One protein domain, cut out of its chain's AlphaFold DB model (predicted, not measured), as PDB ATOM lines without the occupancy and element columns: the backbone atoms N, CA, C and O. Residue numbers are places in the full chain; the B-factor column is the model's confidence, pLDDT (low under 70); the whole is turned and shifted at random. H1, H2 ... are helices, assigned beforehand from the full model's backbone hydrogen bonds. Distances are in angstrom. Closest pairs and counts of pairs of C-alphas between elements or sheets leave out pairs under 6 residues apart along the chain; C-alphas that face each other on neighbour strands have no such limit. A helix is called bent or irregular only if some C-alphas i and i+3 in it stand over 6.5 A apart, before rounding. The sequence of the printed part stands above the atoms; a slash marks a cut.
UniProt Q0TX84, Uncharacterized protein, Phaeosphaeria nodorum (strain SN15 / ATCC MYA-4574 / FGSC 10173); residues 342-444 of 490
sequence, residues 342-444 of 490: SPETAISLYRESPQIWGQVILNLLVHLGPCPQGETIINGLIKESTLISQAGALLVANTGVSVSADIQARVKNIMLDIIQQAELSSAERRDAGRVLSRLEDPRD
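This is residues 342 to 444 of the 490 residues of an uncharacterized protein of Phaeosphaeria nodorum (strain SN15 / ATCC MYA-4574 / FGSC 10173) (UniProt Q0TX84). The longest helix, H5, makes a hairpin with H6 at one end of an elongated stack; H4 is in the middle and joins H1, H2 and H3 in an up-and-down bundle, each helix running against the one before it in the chain. The printed part has 103 residues, six named helices, H1 to H6, and no named strand: all helix. It is compact, radius of gyration of the C-alphas 12.7 A, spanning 41 by 26 by 20 A.

H5, residues 405 to 421, touches H6, residues 426 to 438, with residues 412 to 419 alone; closest C-alphas Met 415 and Ala 432, 5.2 A. The hub H4, residues 387 to 397, touches H3, residues 372 to 381, as a hairpin; closest C-alphas Leu 381 and Gly 392, 5.1 A. H1, residues 343 to 352, and irregular H2, residues 354 to 368, C-alphas 356 and 359 being 7.3 A apart, form a hairpin. Every O i to N i+4 pair is within hydrogen-bond range except in H2, 9 of 11.

H5 is 24.3 A long, from C-alpha 405 at (74.120, 70.994, 176.493) to C-alpha 421 at (75.996, 57.340, 156.501).

The printed part has no cut and no long link; residue 422 is under pLDDT 70.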
ATOM      1  N   SER A 342      54.466  82.141 165.170       95.69
ATOM      2  CA  SER A 342      54.638  80.892 165.920       95.69
ATOM      3  C   SER A 342      55.888  80.110 165.464       95.69
ATOM      4  O   SER A 342      56.184  80.083 164.261       95.69
ATOM      5  N   PRO A 343      56.609  79.424 166.377       96.56
ATOM      6  CA  PRO A 343      57.711  78.515 166.032       96.56
ATOM      7  C   PRO A 343      57.359  77.487 164.952       96.56
ATOM      8  O   PRO A 343      58.166  77.201 164.067       96.56
ATOM      9  N   GLU A 344      56.141  76.951 164.997       96.62
ATOM     10  CA  GLU A 344      55.652  75.895 164.107       96.62
ATOM     11  C   GLU A 344      55.627  76.364 162.654       96.62
ATOM     12  O   GLU A 344      55.934  75.589 161.748       96.62
ATOM     13  N   THR A 345      55.329  77.646 162.429       96.44
ATOM     14  CA  THR A 345      55.346  78.246 161.091       96.44
ATOM     15  C   THR A 345      56.756  78.209 160.506       96.44
ATOM     16  O   THR A 345      56.949  77.763 159.375       96.44
ATOM     17  N   ALA A 346      57.759  78.619 161.287       96.50
ATOM     18  CA  ALA A 346      59.155  78.607 160.860       96.50
ATOM     19  C   ALA A 346      59.651  77.174 160.587       96.50
ATOM     20  O   ALA A 346      60.266  76.915 159.551       96.50
ATOM     21  N   ILE A 347      59.321  76.229 161.474       96.50
ATOM     22  CA  ILE A 347      59.666  74.810 161.316       96.50
ATOM     23  C   ILE A 347      59.013  74.227 160.051       96.50
ATOM     24  O   ILE A 347      59.684  73.541 159.280       96.50
ATOM     25  N   SER A 348      57.728  74.507 159.808       95.50
ATOM     26  CA  SER A 348      56.997  74.002 158.638       95.50
ATOM     27  C   SER A 348      57.586  74.523 157.330       95.50
ATOM     28  O   SER A 348      57.823  73.737 156.417       95.50
ATOM     29  N   LEU A 349      57.870  75.827 157.249       95.06
ATOM     30  CA  LEU A 349      58.468  76.436 156.057       95.06
ATOM     31  C   LEU A 349      59.843  75.835 155.755       95.06
ATOM     32  O   LEU A 349      60.154  75.520 154.606       95.06
ATOM     33  N   TYR A 350      60.657  75.620 156.793       94.19
ATOM     34  CA  TYR A 350      61.936  74.946 156.625       94.19
ATOM     35  C   TYR A 350      61.770  73.526 156.088       94.19
ATOM     36  O   TYR A 350      62.449  73.167 155.135       94.19
ATOM     37  N   ARG A 351      60.856  72.730 156.656       92.75
ATOM     38  CA  ARG A 351      60.608  71.347 156.216       92.75
ATOM     39  C   ARG A 351      60.094  71.268 154.779       92.75
ATOM     40  O   ARG A 351      60.459  70.342 154.067       92.75
ATOM     41  N   GLU A 352      59.289  72.237 154.348       91.38
ATOM     42  CA  GLU A 352      58.785  72.320 152.975       91.38
ATOM     43  C   GLU A 352      59.910  72.581 151.963       91.38
ATOM     44  O   GLU A 352      59.919  72.011 150.871       91.38
ATOM     45  N   SER A 353      60.862  73.462 152.287       88.12
ATOM     46  CA  SER A 353      61.959  73.817 151.376       88.12
ATOM     47  C   SER A 353      63.199  74.337 152.121       88.12
ATOM     48  O   SER A 353      63.430  75.557 152.156       88.12
ATOM     49  N   PRO A 354      64.053  73.439 152.654       88.31
ATOM     50  CA  PRO A 354      65.251  73.807 153.419       88.31
ATOM     51  C   PRO A 354      66.202  74.736 152.654       88.31
ATOM     52  O   PRO A 354      66.761  75.684 153.204       88.31
ATOM     53  N   GLN A 355      66.342  74.507 151.350       82.38
ATOM     54  CA  GLN A 355      67.192  75.268 150.438       82.38
ATOM     55  C   GLN A 355      66.735  76.722 150.239       82.38
ATOM     56  O   GLN A 355      67.559  77.588 149.948       82.38
ATOM     57  N   ILE A 356      65.439  77.007 150.399       86.44
ATOM     58  CA  ILE A 356      64.883  78.363 150.273       86.44
ATOM     59  C   ILE A 356      64.908  79.057 151.633       86.44
ATOM     60  O   ILE A 356      65.408  80.180 151.754       86.44
ATOM     61  N   TRP A 357      64.390  78.379 152.658       92.00
ATOM     62  CA  TRP A 357      64.150  78.964 153.974       92.00
ATOM     63  C   TRP A 357      65.352  78.907 154.908       92.00
ATOM     64  O   TRP A 357      65.381  79.655 155.878       92.00
ATOM     65  N   GLY A 358      66.379  78.109 154.613       91.75
ATOM     66  CA  GLY A 358      67.524  77.930 155.503       91.75
ATOM     67  C   GLY A 358      68.181  79.247 155.931       91.75
ATOM     68  O   GLY A 358      68.372  79.486 157.118       91.75
ATOM     69  N   GLN A 359      68.452  80.168 155.002       91.62
ATOM     70  CA  GLN A 359      69.044  81.457 155.389       91.62
ATOM     71  C   GLN A 359      68.092  82.320 156.237       91.62
ATOM     72  O   GLN A 359      68.552  83.029 157.127       91.62
ATOM     73  N   VAL A 360      66.779  82.245 155.995       95.06
ATOM     74  CA  VAL A 360      65.773  82.954 156.805       95.06
ATOM     75  C   VAL A 360      65.756  82.401 158.226       95.06
ATOM     76  O   VAL A 360      65.766  83.172 159.177       95.06
ATOM     77  N   ILE A 361      65.784  81.075 158.377       95.75
ATOM     78  CA  ILE A 361      65.824  80.413 159.684       95.75
ATOM     79  C   ILE A 361      67.120  80.729 160.426       95.75
ATOM     80  O   ILE A 361      67.078  81.012 161.616       95.75
ATOM     81  N   LEU A 362      68.261  80.750 159.734       93.62
ATOM     82  CA  LEU A 362      69.529  81.150 160.341       93.62
ATOM     83  C   LEU A 362      69.441  82.578 160.890       93.62
ATOM     84  O   LEU A 362      69.756  82.802 162.055       93.62
ATOM     85  N   ASN A 363      68.959  83.525 160.081       94.19
ATOM     86  CA  ASN A 363      68.778  84.913 160.508       94.19
ATOM     87  C   ASN A 363      67.772  85.023 161.670       94.19
ATOM     88  O   ASN A 363      67.993  85.790 162.597       94.19
ATOM     89  N   LEU A 364      66.696  84.226 161.655       95.88
ATOM     90  CA  LEU A 364      65.696  84.176 162.726       95.88
ATOM     91  C   LEU A 364      66.308  83.707 164.047       95.88
ATOM     92  O   LEU A 364      66.061  84.322 165.077       95.88
ATOM     93  N   LEU A 365      67.113  82.643 164.027       95.00
ATOM     94  CA  LEU A 365      67.778  82.132 165.227       95.00
ATOM     95  C   LEU A 365      68.782  83.143 165.792       95.00
ATOM     96  O   LEU A 365      68.843  83.324 167.005       95.00
ATOM     97  N   VAL A 366      69.526  83.837 164.925       92.56
ATOM     98  CA  VAL A 366      70.429  84.923 165.341       92.56
ATOM     99  C   VAL A 366      69.641  86.081 165.962       92.56
ATOM    100  O   VAL A 366      70.019  86.558 167.027       92.56
ATOM    101  N   HIS A 367      68.527  86.491 165.345       92.75
ATOM    102  CA  HIS A 367      67.660  87.562 165.846       92.75
ATOM    103  C   HIS A 367      67.020  87.227 167.202       92.75
ATOM    104  O   HIS A 367      66.968  88.070 168.093       92.75
ATOM    105  N   LEU A 368      66.526  85.997 167.363       93.38
ATOM    106  CA  LEU A 368      65.899  85.530 168.601       93.38
ATOM    107  C   LEU A 368      66.907  85.340 169.742       93.38
ATOM    108  O   LEU A 368      66.525  85.436 170.909       93.38
ATOM    109  N   GLY A 369      68.169  85.042 169.417       90.25
ATOM    110  CA  GLY A 369      69.196  84.720 170.402       90.25
ATOM    111  C   GLY A 369      68.832  83.502 171.272       90.25
ATOM    112  O   GLY A 369      67.995  82.678 170.887       90.25
ATOM    113  N   PRO A 370      69.456  83.356 172.455       89.25
ATOM    114  CA  PRO A 370      69.128  82.292 173.398       89.25
ATOM    115  C   PRO A 370      67.796  82.600 174.103       89.25
ATOM    116  O   PRO A 370      67.759  83.219 175.167       89.25
ATOM    117  N   CYS A 371      66.681  82.186 173.498       91.75
ATOM    118  CA  CYS A 371      65.347  82.310 174.082       91.75
ATOM    119  C   CYS A 371      64.497  81.036 173.877       91.75
ATOM    120  O   CYS A 371      64.781  80.246 172.970       91.75
ATOM    121  N   PRO A 372      63.413  80.837 174.659       93.25
ATOM    122  CA  PRO A 372      62.578  79.629 174.576       93.25
ATOM    123  C   PRO A 372      61.979  79.365 173.184       93.25
ATOM    124  O   PRO A 372      61.846  78.219 172.747       93.25
ATOM    125  N   GLN A 373      61.635  80.435 172.461       94.69
ATOM    126  CA  GLN A 373      61.127  80.350 171.091       94.69
ATOM    127  C   GLN A 373      62.198  79.799 170.139       94.69
ATOM    128  O   GLN A 373      61.914  78.896 169.351       94.69
ATOM    129  N   GLY A 374      63.436  80.292 170.256       94.06
ATOM    130  CA  GLY A 374      64.587  79.798 169.505       94.06
ATOM    131  C   GLY A 374      64.862  78.323 169.789       94.06
ATOM    132  O   GLY A 374      64.997  77.538 168.854       94.06
ATOM    133  N   GLU A 375      64.842  77.907 171.059       93.69
ATOM    134  CA  GLU A 375      65.019  76.495 171.430       93.69
ATOM    135  C   GLU A 375      63.923  75.588 170.864       93.69
ATOM    136  O   GLU A 375      64.207  74.468 170.438       93.69
ATOM    137  N   THR A 376      62.676  76.060 170.813       95.62
ATOM    138  CA  THR A 376      61.563  75.306 170.216       95.62
ATOM    139  C   THR A 376      61.782  75.109 168.718       95.62
ATOM    140  O   THR A 376      61.621  73.996 168.213       95.62
ATOM    141  N   ILE A 377      62.215  76.161 168.014       96.44
ATOM    142  CA  ILE A 377      62.561  76.079 166.592       96.44
ATOM    143  C   ILE A 377      63.705  75.087 166.394       96.44
ATOM    144  O   ILE A 377      63.553  74.147 165.618       96.44
ATOM    145  N   ILE A 378      64.813  75.239 167.128       95.62
ATOM    146  CA  ILE A 378      65.976  74.347 167.031       95.62
ATOM    147  C   ILE A 378      65.551  72.897 167.247       95.62
ATOM    148  O   ILE A 378      65.804  72.057 166.386       95.62
ATOM    149  N   ASN A 379      64.833  72.609 168.333       94.44
ATOM    150  CA  ASN A 379      64.343  71.266 168.620       94.44
ATOM    151  C   ASN A 379      63.468  70.706 167.497       94.44
ATOM    152  O   ASN A 379      63.605  69.531 167.168       94.44
ATOM    153  N   GLY A 380      62.607  71.529 166.893       94.50
ATOM    154  CA  GLY A 380      61.774  71.141 165.754       94.50
ATOM    155  C   GLY A 380      62.562  70.858 164.470       94.50
ATOM    156  O   GLY A 380      62.166  69.973 163.702       94.50
ATOM    157  N   LEU A 381      63.680  71.564 164.254       94.06
ATOM    158  CA  LEU A 381      64.590  71.357 163.123       94.06
ATOM    159  C   LEU A 381      65.405  70.066 163.252       94.06
ATOM    160  O   LEU A 381      65.723  69.474 162.230       94.06
ATOM    161  N   ILE A 382      65.732  69.628 164.474       93.31
ATOM    162  CA  ILE A 382      66.601  68.459 164.729       93.31
ATOM    163  C   ILE A 382      65.859  67.257 165.343       93.31
ATOM    164  O   ILE A 382      66.476  66.376 165.944       93.31
ATOM    165  N   LYS A 383      64.520  67.247 165.296       86.25
ATOM    166  CA  LYS A 383      63.696  66.266 166.025       86.25
ATOM    167  C   LYS A 383      63.785  64.846 165.468       86.25
ATOM    168  O   LYS A 383      63.709  63.898 166.241       86.25
ATOM    169  N   GLU A 384      63.869  64.703 164.153       80.75
ATOM    170  CA  GLU A 384      63.706  63.424 163.456       80.75
ATOM    171  C   GLU A 384      65.039  62.963 162.850       80.75
ATOM    172  O   GLU A 384      65.906  63.780 162.555       80.75
ATOM    173  N   SER A 385      65.209  61.664 162.608       74.88
ATOM    174  CA  SER A 385      66.371  61.129 161.879       74.88
ATOM    175  C   SER A 385      66.115  61.153 160.371       74.88
ATOM    176  O   SER A 385      66.045  60.119 159.718       74.88
ATOM    177  N   THR A 386      65.892  62.349 159.822       86.19
ATOM    178  CA  THR A 386      65.661  62.570 158.386       86.19
ATOM    179  C   THR A 386      66.773  63.424 157.784       86.19
ATOM    180  O   THR A 386      67.377  64.239 158.484       86.19
ATOM    181  N   LEU A 387      66.994  63.321 156.469       86.19
ATOM    182  CA  LEU A 387      67.930  64.187 155.731       86.19
ATOM    183  C   LEU A 387      67.682  65.683 155.977       86.19
ATOM    184  O   LEU A 387      68.612  66.471 156.132       86.19
ATOM    185  N   ILE A 388      66.409  66.077 156.069       88.62
ATOM    186  CA  ILE A 388      66.005  67.456 156.369       88.62
ATOM    187  C   ILE A 388      66.478  67.871 157.766       88.62
ATOM    188  O   ILE A 388      66.953  68.993 157.949       88.62
ATOM    189  N   SER A 389      66.375  66.970 158.743       90.12
ATOM    190  CA  SER A 389      66.792  67.240 160.119       90.12
ATOM    191  C   SER A 389      68.311  67.250 160.275       90.12
ATOM    192  O   SER A 389      68.840  68.067 161.025       90.12
ATOM    193  N   GLN A 390      69.028  66.425 159.508       90.88
ATOM    194  CA  GLN A 390      70.487  66.491 159.393       90.88
ATOM    195  C   GLN A 390      70.946  67.845 158.830       90.88
ATOM    196  O   GLN A 390      71.793  68.517 159.423       90.88
ATOM    197  N   ALA A 391      70.324  68.302 157.738       88.81
ATOM    198  CA  ALA A 391      70.562  69.639 157.197       88.81
ATOM    199  C   ALA A 391      70.190  70.742 158.209       88.81
ATOM    200  O   ALA A 391      70.889  71.749 158.322       88.81
ATOM    201  N   GLY A 392      69.116  70.540 158.983       92.38
ATOM    202  CA  GLY A 392      68.701  71.426 160.073       92.38
ATOM    203  C   GLY A 392      69.749  71.525 161.182       92.38
ATOM    204  O   GLY A 392      70.088  72.625 161.610       92.38
ATOM    205  N   ALA A 393      70.332  70.401 161.596       92.38
ATOM    206  CA  ALA A 393      71.401  70.371 162.589       92.38
ATOM    207  C   ALA A 393      72.667  71.081 162.084       92.38
ATOM    208  O   ALA A 393      73.253  71.878 162.818       92.38
ATOM    209  N   LEU A 394      73.045  70.864 160.818       90.44
ATOM    210  CA  LEU A 394      74.145  71.589 160.169       90.44
ATOM    211  C   LEU A 394      73.898  73.099 160.146       90.44
ATOM    212  O   LEU A 394      74.815  73.894 160.357       90.44
ATOM    213  N   LEU A 395      72.661  73.510 159.878       90.94
ATOM    214  CA  LEU A 395      72.271  74.913 159.884       90.94
ATOM    215  C   LEU A 395      72.413  75.520 161.280       90.94
ATOM    216  O   LEU A 395      73.052  76.563 161.414       90.94
ATOM    217  N   VAL A 396      71.870  74.856 162.304       91.50
ATOM    218  CA  VAL A 396      71.938  75.303 163.705       91.50
ATOM    219  C   VAL A 396      73.391  75.428 164.162       91.50
ATOM    220  O   VAL A 396      73.771  76.472 164.687       91.50
ATOM    221  N   ALA A 397      74.227  74.426 163.883       89.00
ATOM    222  CA  ALA A 397      75.642  74.429 164.254       89.00
ATOM    223  C   ALA A 397      76.434  75.605 163.655       89.00
ATOM    224  O   ALA A 397      77.411  76.069 164.242       89.00
ATOM    225  N   ASN A 398      76.009  76.111 162.495       83.94
ATOM    226  CA  ASN A 398      76.651  77.237 161.820       83.94
ATOM    227  C   ASN A 398      76.152  78.616 162.286       83.94
ATOM    228  O   ASN A 398      76.715  79.622 161.860       83.94
ATOM    229  N   THR A 399      75.124  78.690 163.140       83.12
ATOM    230  CA  THR A 399      74.595  79.975 163.641       83.12
ATOM    231  C   THR A 399      75.508  80.631 164.679       83.12
ATOM    232  O   THR A 399      75.532  81.853 164.782       83.12
ATOM    233  N   GLY A 400      76.246  79.831 165.457       78.38
ATOM    234  CA  GLY A 400      77.008  80.308 166.615       78.38
ATOM    235  C   GLY A 400      76.141  80.738 167.808       78.38
ATOM    236  O   GLY A 400      76.679  81.274 168.774       78.38
ATOM    237  N   VAL A 401      74.822  80.515 167.762       83.56
ATOM    238  CA  VAL A 401      73.920  80.784 168.889       83.56
ATOM    239  C   VAL A 401      74.200  79.776 170.003       83.56
ATOM    240  O   VAL A 401      74.326  78.578 169.748       83.56
ATOM    241  N   SER A 402      74.294  80.260 171.243       85.06
ATOM    242  CA  SER A 402      74.443  79.395 172.414       85.06
ATOM    243  C   SER A 402      73.196  78.530 172.582       85.06
ATOM    244  O   SER A 402      72.081  79.048 172.627       85.06
ATOM    245  N   VAL A 403      73.391  77.222 172.709       87.56
ATOM    246  CA  VAL A 403      72.326  76.231 172.916       87.56
ATOM    247  C   VAL A 403      72.573  75.457 174.206       87.56
ATOM    248  O   VAL A 403      73.687  75.457 174.730       87.56
ATOM    249  N   SER A 404      71.543  74.789 174.722       89.69
ATOM    250  CA  SER A 404      71.686  73.895 175.871       89.69
ATOM    251  C   SER A 404      72.610  72.708 175.565       89.69
ATOM    252  O   SER A 404      72.750  72.284 174.412       89.69
ATOM    253  N   ALA A 405      73.218  72.142 176.612       90.06
ATOM    254  CA  ALA A 405      74.120  70.994 176.493       90.06
ATOM    255  C   ALA A 405      73.447  69.790 175.805       90.06
ATOM    256  O   ALA A 405      74.067  69.127 174.974       90.06
ATOM    257  N   ASP A 406      72.158  69.562 176.070       91.25
ATOM    258  CA  ASP A 406      71.382  68.482 175.450       91.25
ATOM    259  C   ASP A 406      71.236  68.671 173.933       91.25
ATOM    260  O   ASP A 406      71.382  67.724 173.156       91.25
ATOM    261  N   ILE A 407      70.975  69.904 173.485       90.88
ATOM    262  CA  ILE A 407      70.905  70.232 172.055       90.88
ATOM    263  C   ILE A 407      72.287  70.080 171.420       90.88
ATOM    264  O   ILE A 407      72.396  69.496 170.342       90.88
ATOM    265  N   GLN A 408      73.342  70.558 172.082       91.06
ATOM    266  CA  GLN A 408      74.713  70.436 171.590       91.06
ATOM    267  C   GLN A 408      75.122  68.966 171.415       91.06
ATOM    268  O   GLN A 408      75.666  68.606 170.370       91.06
ATOM    269  N   ALA A 409      74.799  68.102 172.383       90.94
ATOM    270  CA  ALA A 409      75.051  66.664 172.306       90.94
ATOM    271  C   ALA A 409      74.284  66.008 171.145       90.94
ATOM    272  O   ALA A 409      74.852  65.224 170.384       90.94
ATOM    273  N   ARG A 410      73.012  66.375 170.940       91.56
ATOM    274  CA  ARG A 410      72.218  65.886 169.801       91.56
ATOM    275  C   ARG A 410      72.788  66.338 168.460       91.56
ATOM    276  O   ARG A 410      72.912  65.520 167.556       91.56
ATOM    277  N   VAL A 411      73.164  67.612 168.330       91.69
ATOM    278  CA  VAL A 411      73.808  68.141 167.118       91.69
ATOM    279  C   VAL A 411      75.108  67.388 166.839       91.69
ATOM    280  O   VAL A 411      75.319  66.974 165.704       91.69
ATOM    281  N   LYS A 412      75.939  67.147 167.861       91.50
ATOM    282  CA  LYS A 412      77.181  66.368 167.746       91.50
ATOM    283  C   LYS A 412      76.924  64.957 167.207       91.50
ATOM    284  O   LYS A 412      77.570  64.564 166.240       91.50
ATOM    285  N   ASN A 413      75.947  64.240 167.760       91.12
ATOM    286  CA  ASN A 413      75.579  62.901 167.283       91.12
ATOM    287  C   ASN A 413      75.097  62.927 165.826       91.12
ATOM    288  O   ASN A 413      75.560  62.140 165.009       91.12
ATOM    289  N   ILE A 414      74.256  63.898 165.463       92.12
ATOM    290  CA  ILE A 414      73.784  64.050 164.081       92.12
ATOM    291  C   ILE A 414      74.949  64.349 163.120       92.12
ATOM    292  O   ILE A 414      74.961  63.846 161.999       92.12
ATOM    293  N   MET A 415      75.948  65.147 163.523       91.69
ATOM    294  CA  MET A 415      77.120  65.401 162.673       91.69
ATOM    295  C   MET A 415      77.931  64.126 162.410       91.69
ATOM    296  O   MET A 415      78.445  63.963 161.303       91.69
ATOM    297  N   LEU A 416      78.035  63.223 163.391       89.00
ATOM    298  CA  LEU A 416      78.665  61.913 163.198       89.00
ATOM    299  C   LEU A 416      77.885  61.076 162.191       89.00
ATOM    300  O   LEU A 416      78.486  60.574 161.238       89.00
ATOM    301  N   ASP A 417      76.562  61.007 162.347       88.69
ATOM    302  CA  ASP A 417      75.683  60.269 161.438       88.69
ATOM    303  C   ASP A 417      75.838  60.762 159.992       88.69
ATOM    304  O   ASP A 417      75.966  59.960 159.069       88.69
ATOM    305  N   ILE A 418      75.912  62.083 159.786       88.38
ATOM    306  CA  ILE A 418      76.117  62.693 158.461       88.38
ATOM    307  C   ILE A 418      77.409  62.194 157.803       88.38
ATOM    308  O   ILE A 418      77.442  61.934 156.595       88.38
ATOM    309  N   ILE A 419      78.494  62.087 158.570       85.69
ATOM    310  CA  ILE A 419      79.785  61.644 158.039       85.69
ATOM    311  C   ILE A 419      79.766  60.140 157.759       85.69
ATOM    312  O   ILE A 419      80.256  59.726 156.707       85.69
ATOM    313  N   GLN A 420      79.193  59.349 158.667       83.19
ATOM    314  CA  GLN A 420      79.189  57.886 158.605       83.19
ATOM    315  C   GLN A 420      78.240  57.332 157.534       83.19
ATOM    316  O   GLN A 420      78.627  56.434 156.793       83.19
ATOM    317  N   GLN A 421      77.025  57.875 157.407       79.88
ATOM    318  CA  GLN A 421      75.996  57.340 156.501       79.88
ATOM    319  C   GLN A 421      76.145  57.817 155.049       79.88
ATOM    320  O   GLN A 421      75.528  57.270 154.141       79.88
ATOM    321  N   ALA A 422      76.973  58.836 154.801       68.50
ATOM    322  CA  ALA A 422      77.282  59.349 153.464       68.50
ATOM    323  C   ALA A 422      76.083  59.839 152.614       68.50
ATOM    324  O   ALA A 422      76.251  60.047 151.411       68.50
ATOM    325  N   GLU A 423      74.909  60.074 153.210       78.50
ATOM    326  CA  GLU A 423      73.693  60.431 152.464       78.50
ATOM    327  C   GLU A 423      73.664  61.899 151.992       78.50
ATOM    328  O   GLU A 423      73.083  62.212 150.951       78.50
ATOM    329  N   LEU A 424      74.320  62.805 152.730       77.88
ATOM    330  CA  LEU A 424      74.475  64.210 152.340       77.88
ATOM    331  C   LEU A 424      75.661  64.432 151.390       77.88
ATOM    332  O   LEU A 424      76.581  63.614 151.255       77.88
ATOM    333  N   SER A 425      75.667  65.593 150.729       75.50
ATOM    334  CA  SER A 425      76.712  65.947 149.771       75.50
ATOM    335  C   SER A 425      78.107  65.963 150.414       75.50
ATOM    336  O   SER A 425      78.284  66.168 151.615       75.50
ATOM    337  N   SER A 426      79.153  65.791 149.603       78.50
ATOM    338  CA  SER A 426      80.542  65.864 150.086       78.50
ATOM    339  C   SER A 426      80.911  67.230 150.683       78.50
ATOM    340  O   SER A 426      81.848  67.324 151.479       78.50
ATOM    341  N   ALA A 427      80.196  68.295 150.308       77.69
ATOM    342  CA  ALA A 427      80.347  69.617 150.902       77.69
ATOM    343  C   ALA A 427      79.739  69.670 152.312       77.69
ATOM    344  O   ALA A 427      80.421  70.076 153.248       77.69
ATOM    345  N   GLU A 428      78.515  69.173 152.486       82.75
ATOM    346  CA  GLU A 428      77.844  69.119 153.790       82.75
ATOM    347  C   GLU A 428      78.574  68.204 154.772       82.75
ATOM    348  O   GLU A 428      78.756  68.571 155.927       82.75
ATOM    349  N   ARG A 429      79.095  67.059 154.312       85.94
ATOM    350  CA  ARG A 429      79.913  66.164 155.150       85.94
ATOM    351  C   ARG A 429      81.206  66.810 155.627       85.94
ATOM    352  O   ARG A 429      81.627  66.624 156.764       85.94
ATOM    353  N   ARG A 430      81.838  67.603 154.764       86.00
ATOM    354  CA  ARG A 430      83.022  68.388 155.128       86.00
ATOM    355  C   ARG A 430      82.682  69.455 156.163       86.00
ATOM    356  O   ARG A 430      83.469  69.674 157.078       86.00
ATOM    357  N   ASP A 431      81.539  70.117 156.016       86.19
ATOM    358  CA  ASP A 431      81.084  71.100 156.996       86.19
ATOM    359  C   ASP A 431      80.698  70.430 158.326       86.19
ATOM    360  O   ASP A 431      81.075  70.946 159.375       86.19
ATOM    361  N   ALA A 432      80.093  69.237 158.303       89.38
ATOM    362  CA  ALA A 432      79.852  68.421 159.497       89.38
ATOM    363  C   ALA A 432      81.159  68.079 160.229       89.38
ATOM    364  O   ALA A 432      81.259  68.281 161.437       89.38
ATOM    365  N   GLY A 433      82.197  67.654 159.498       88.81
ATOM    366  CA  GLY A 433      83.518  67.384 160.077       88.81
ATOM    367  C   GLY A 433      84.152  68.619 160.725       88.81
ATOM    368  O   GLY A 433      84.710  68.538 161.813       88.81
ATOM    369  N   ARG A 434      84.001  69.800 160.111       88.25
ATOM    370  CA  ARG A 434      84.456  71.069 160.713       88.25
ATOM    371  C   ARG A 434      83.694  71.416 161.985       88.25
ATOM    372  O   ARG A 434      84.286  71.969 162.908       88.25
ATOM    373  N   VAL A 435      82.392  71.140 162.021       89.12
ATOM    374  CA  VAL A 435      81.579  71.325 163.224       89.12
ATOM    375  C   VAL A 435      82.057  70.379 164.326       89.12
ATOM    376  O   VAL A 435      82.313  70.851 165.428       89.12
ATOM    377  N   LEU A 436      82.265  69.090 164.036       89.75
ATOM    378  CA  LEU A 436      82.783  68.129 165.019       89.75
ATOM    379  C   LEU A 436      84.151  68.520 165.564       89.75
ATOM    380  O   LEU A 436      84.337  68.492 166.773       89.75
ATOM    381  N   SER A 437      85.064  68.977 164.707       87.06
ATOM    382  CA  SER A 437      86.378  69.473 165.132       87.06
ATOM    383  C   SER A 437      86.274  70.590 166.185       87.06
ATOM    384  O   SER A 437      87.075  70.633 167.113       87.06
ATOM    385  N   ARG A 438      85.254  71.458 166.101       87.75
ATOM    386  CA  ARG A 438      84.983  72.499 167.114       87.75
ATOM    387  C   ARG A 438      84.270  71.972 168.362       87.75
ATOM    388  O   ARG A 438      84.348  72.610 169.403       87.75
ATOM    389  N   LEU A 439      83.539  70.866 168.239       85.50
ATOM    390  CA  LEU A 439      82.739  70.239 169.300       85.50
ATOM    391  C   LEU A 439      83.439  69.023 169.929       85.50
ATOM    392  O   LEU A 439      82.764  68.173 170.521       85.50
ATOM    393  N   GLU A 440      84.766  68.949 169.791       85.38
ATOM    394  CA  GLU A 440      85.620  67.835 170.214       85.38
ATOM    395  C   GLU A 440      85.232  66.527 169.515       85.38
ATOM    396  O   GLU A 440      84.400  65.755 170.000       85.38
ATOM    397  N   ASP A 441      85.811  66.296 168.340       84.00
ATOM    398  CA  ASP A 441      85.494  65.147 167.496       84.00
ATOM    399  C   ASP A 441      85.685  63.823 168.261       84.00
ATOM    400  O   ASP A 441      86.786  63.560 168.740       84.00
ATOM    401  N   PRO A 442      84.636  62.997 168.427       84.31
ATOM    402  CA  PRO A 442      84.725  61.767 169.206       84.31
ATOM    403  C   PRO A 442      85.258  60.580 168.392       84.31
ATOM    404  O   PRO A 442      85.339  59.477 168.926       84.31
ATOM    405  N   ARG A 443      85.545  60.766 167.098       84.31
ATOM    406  CA  ARG A 443      86.077  59.713 166.229       84.31
ATOM    407  C   ARG A 443      87.561  59.498 166.497       84.31
ATOM    408  O   ARG A 443      88.287  60.451 166.768       84.31
ATOM    409  N   ASP A 444      88.011  58.262 166.321       82.31
ATOM    410  CA  ASP A 444      89.434  57.971 166.206       82.31
ATOM    411  C   ASP A 444      89.917  58.390 164.807       82.31
ATOM    412  O   ASP A 444      89.576  57.776 163.795       82.31
TER     413      ASP A 444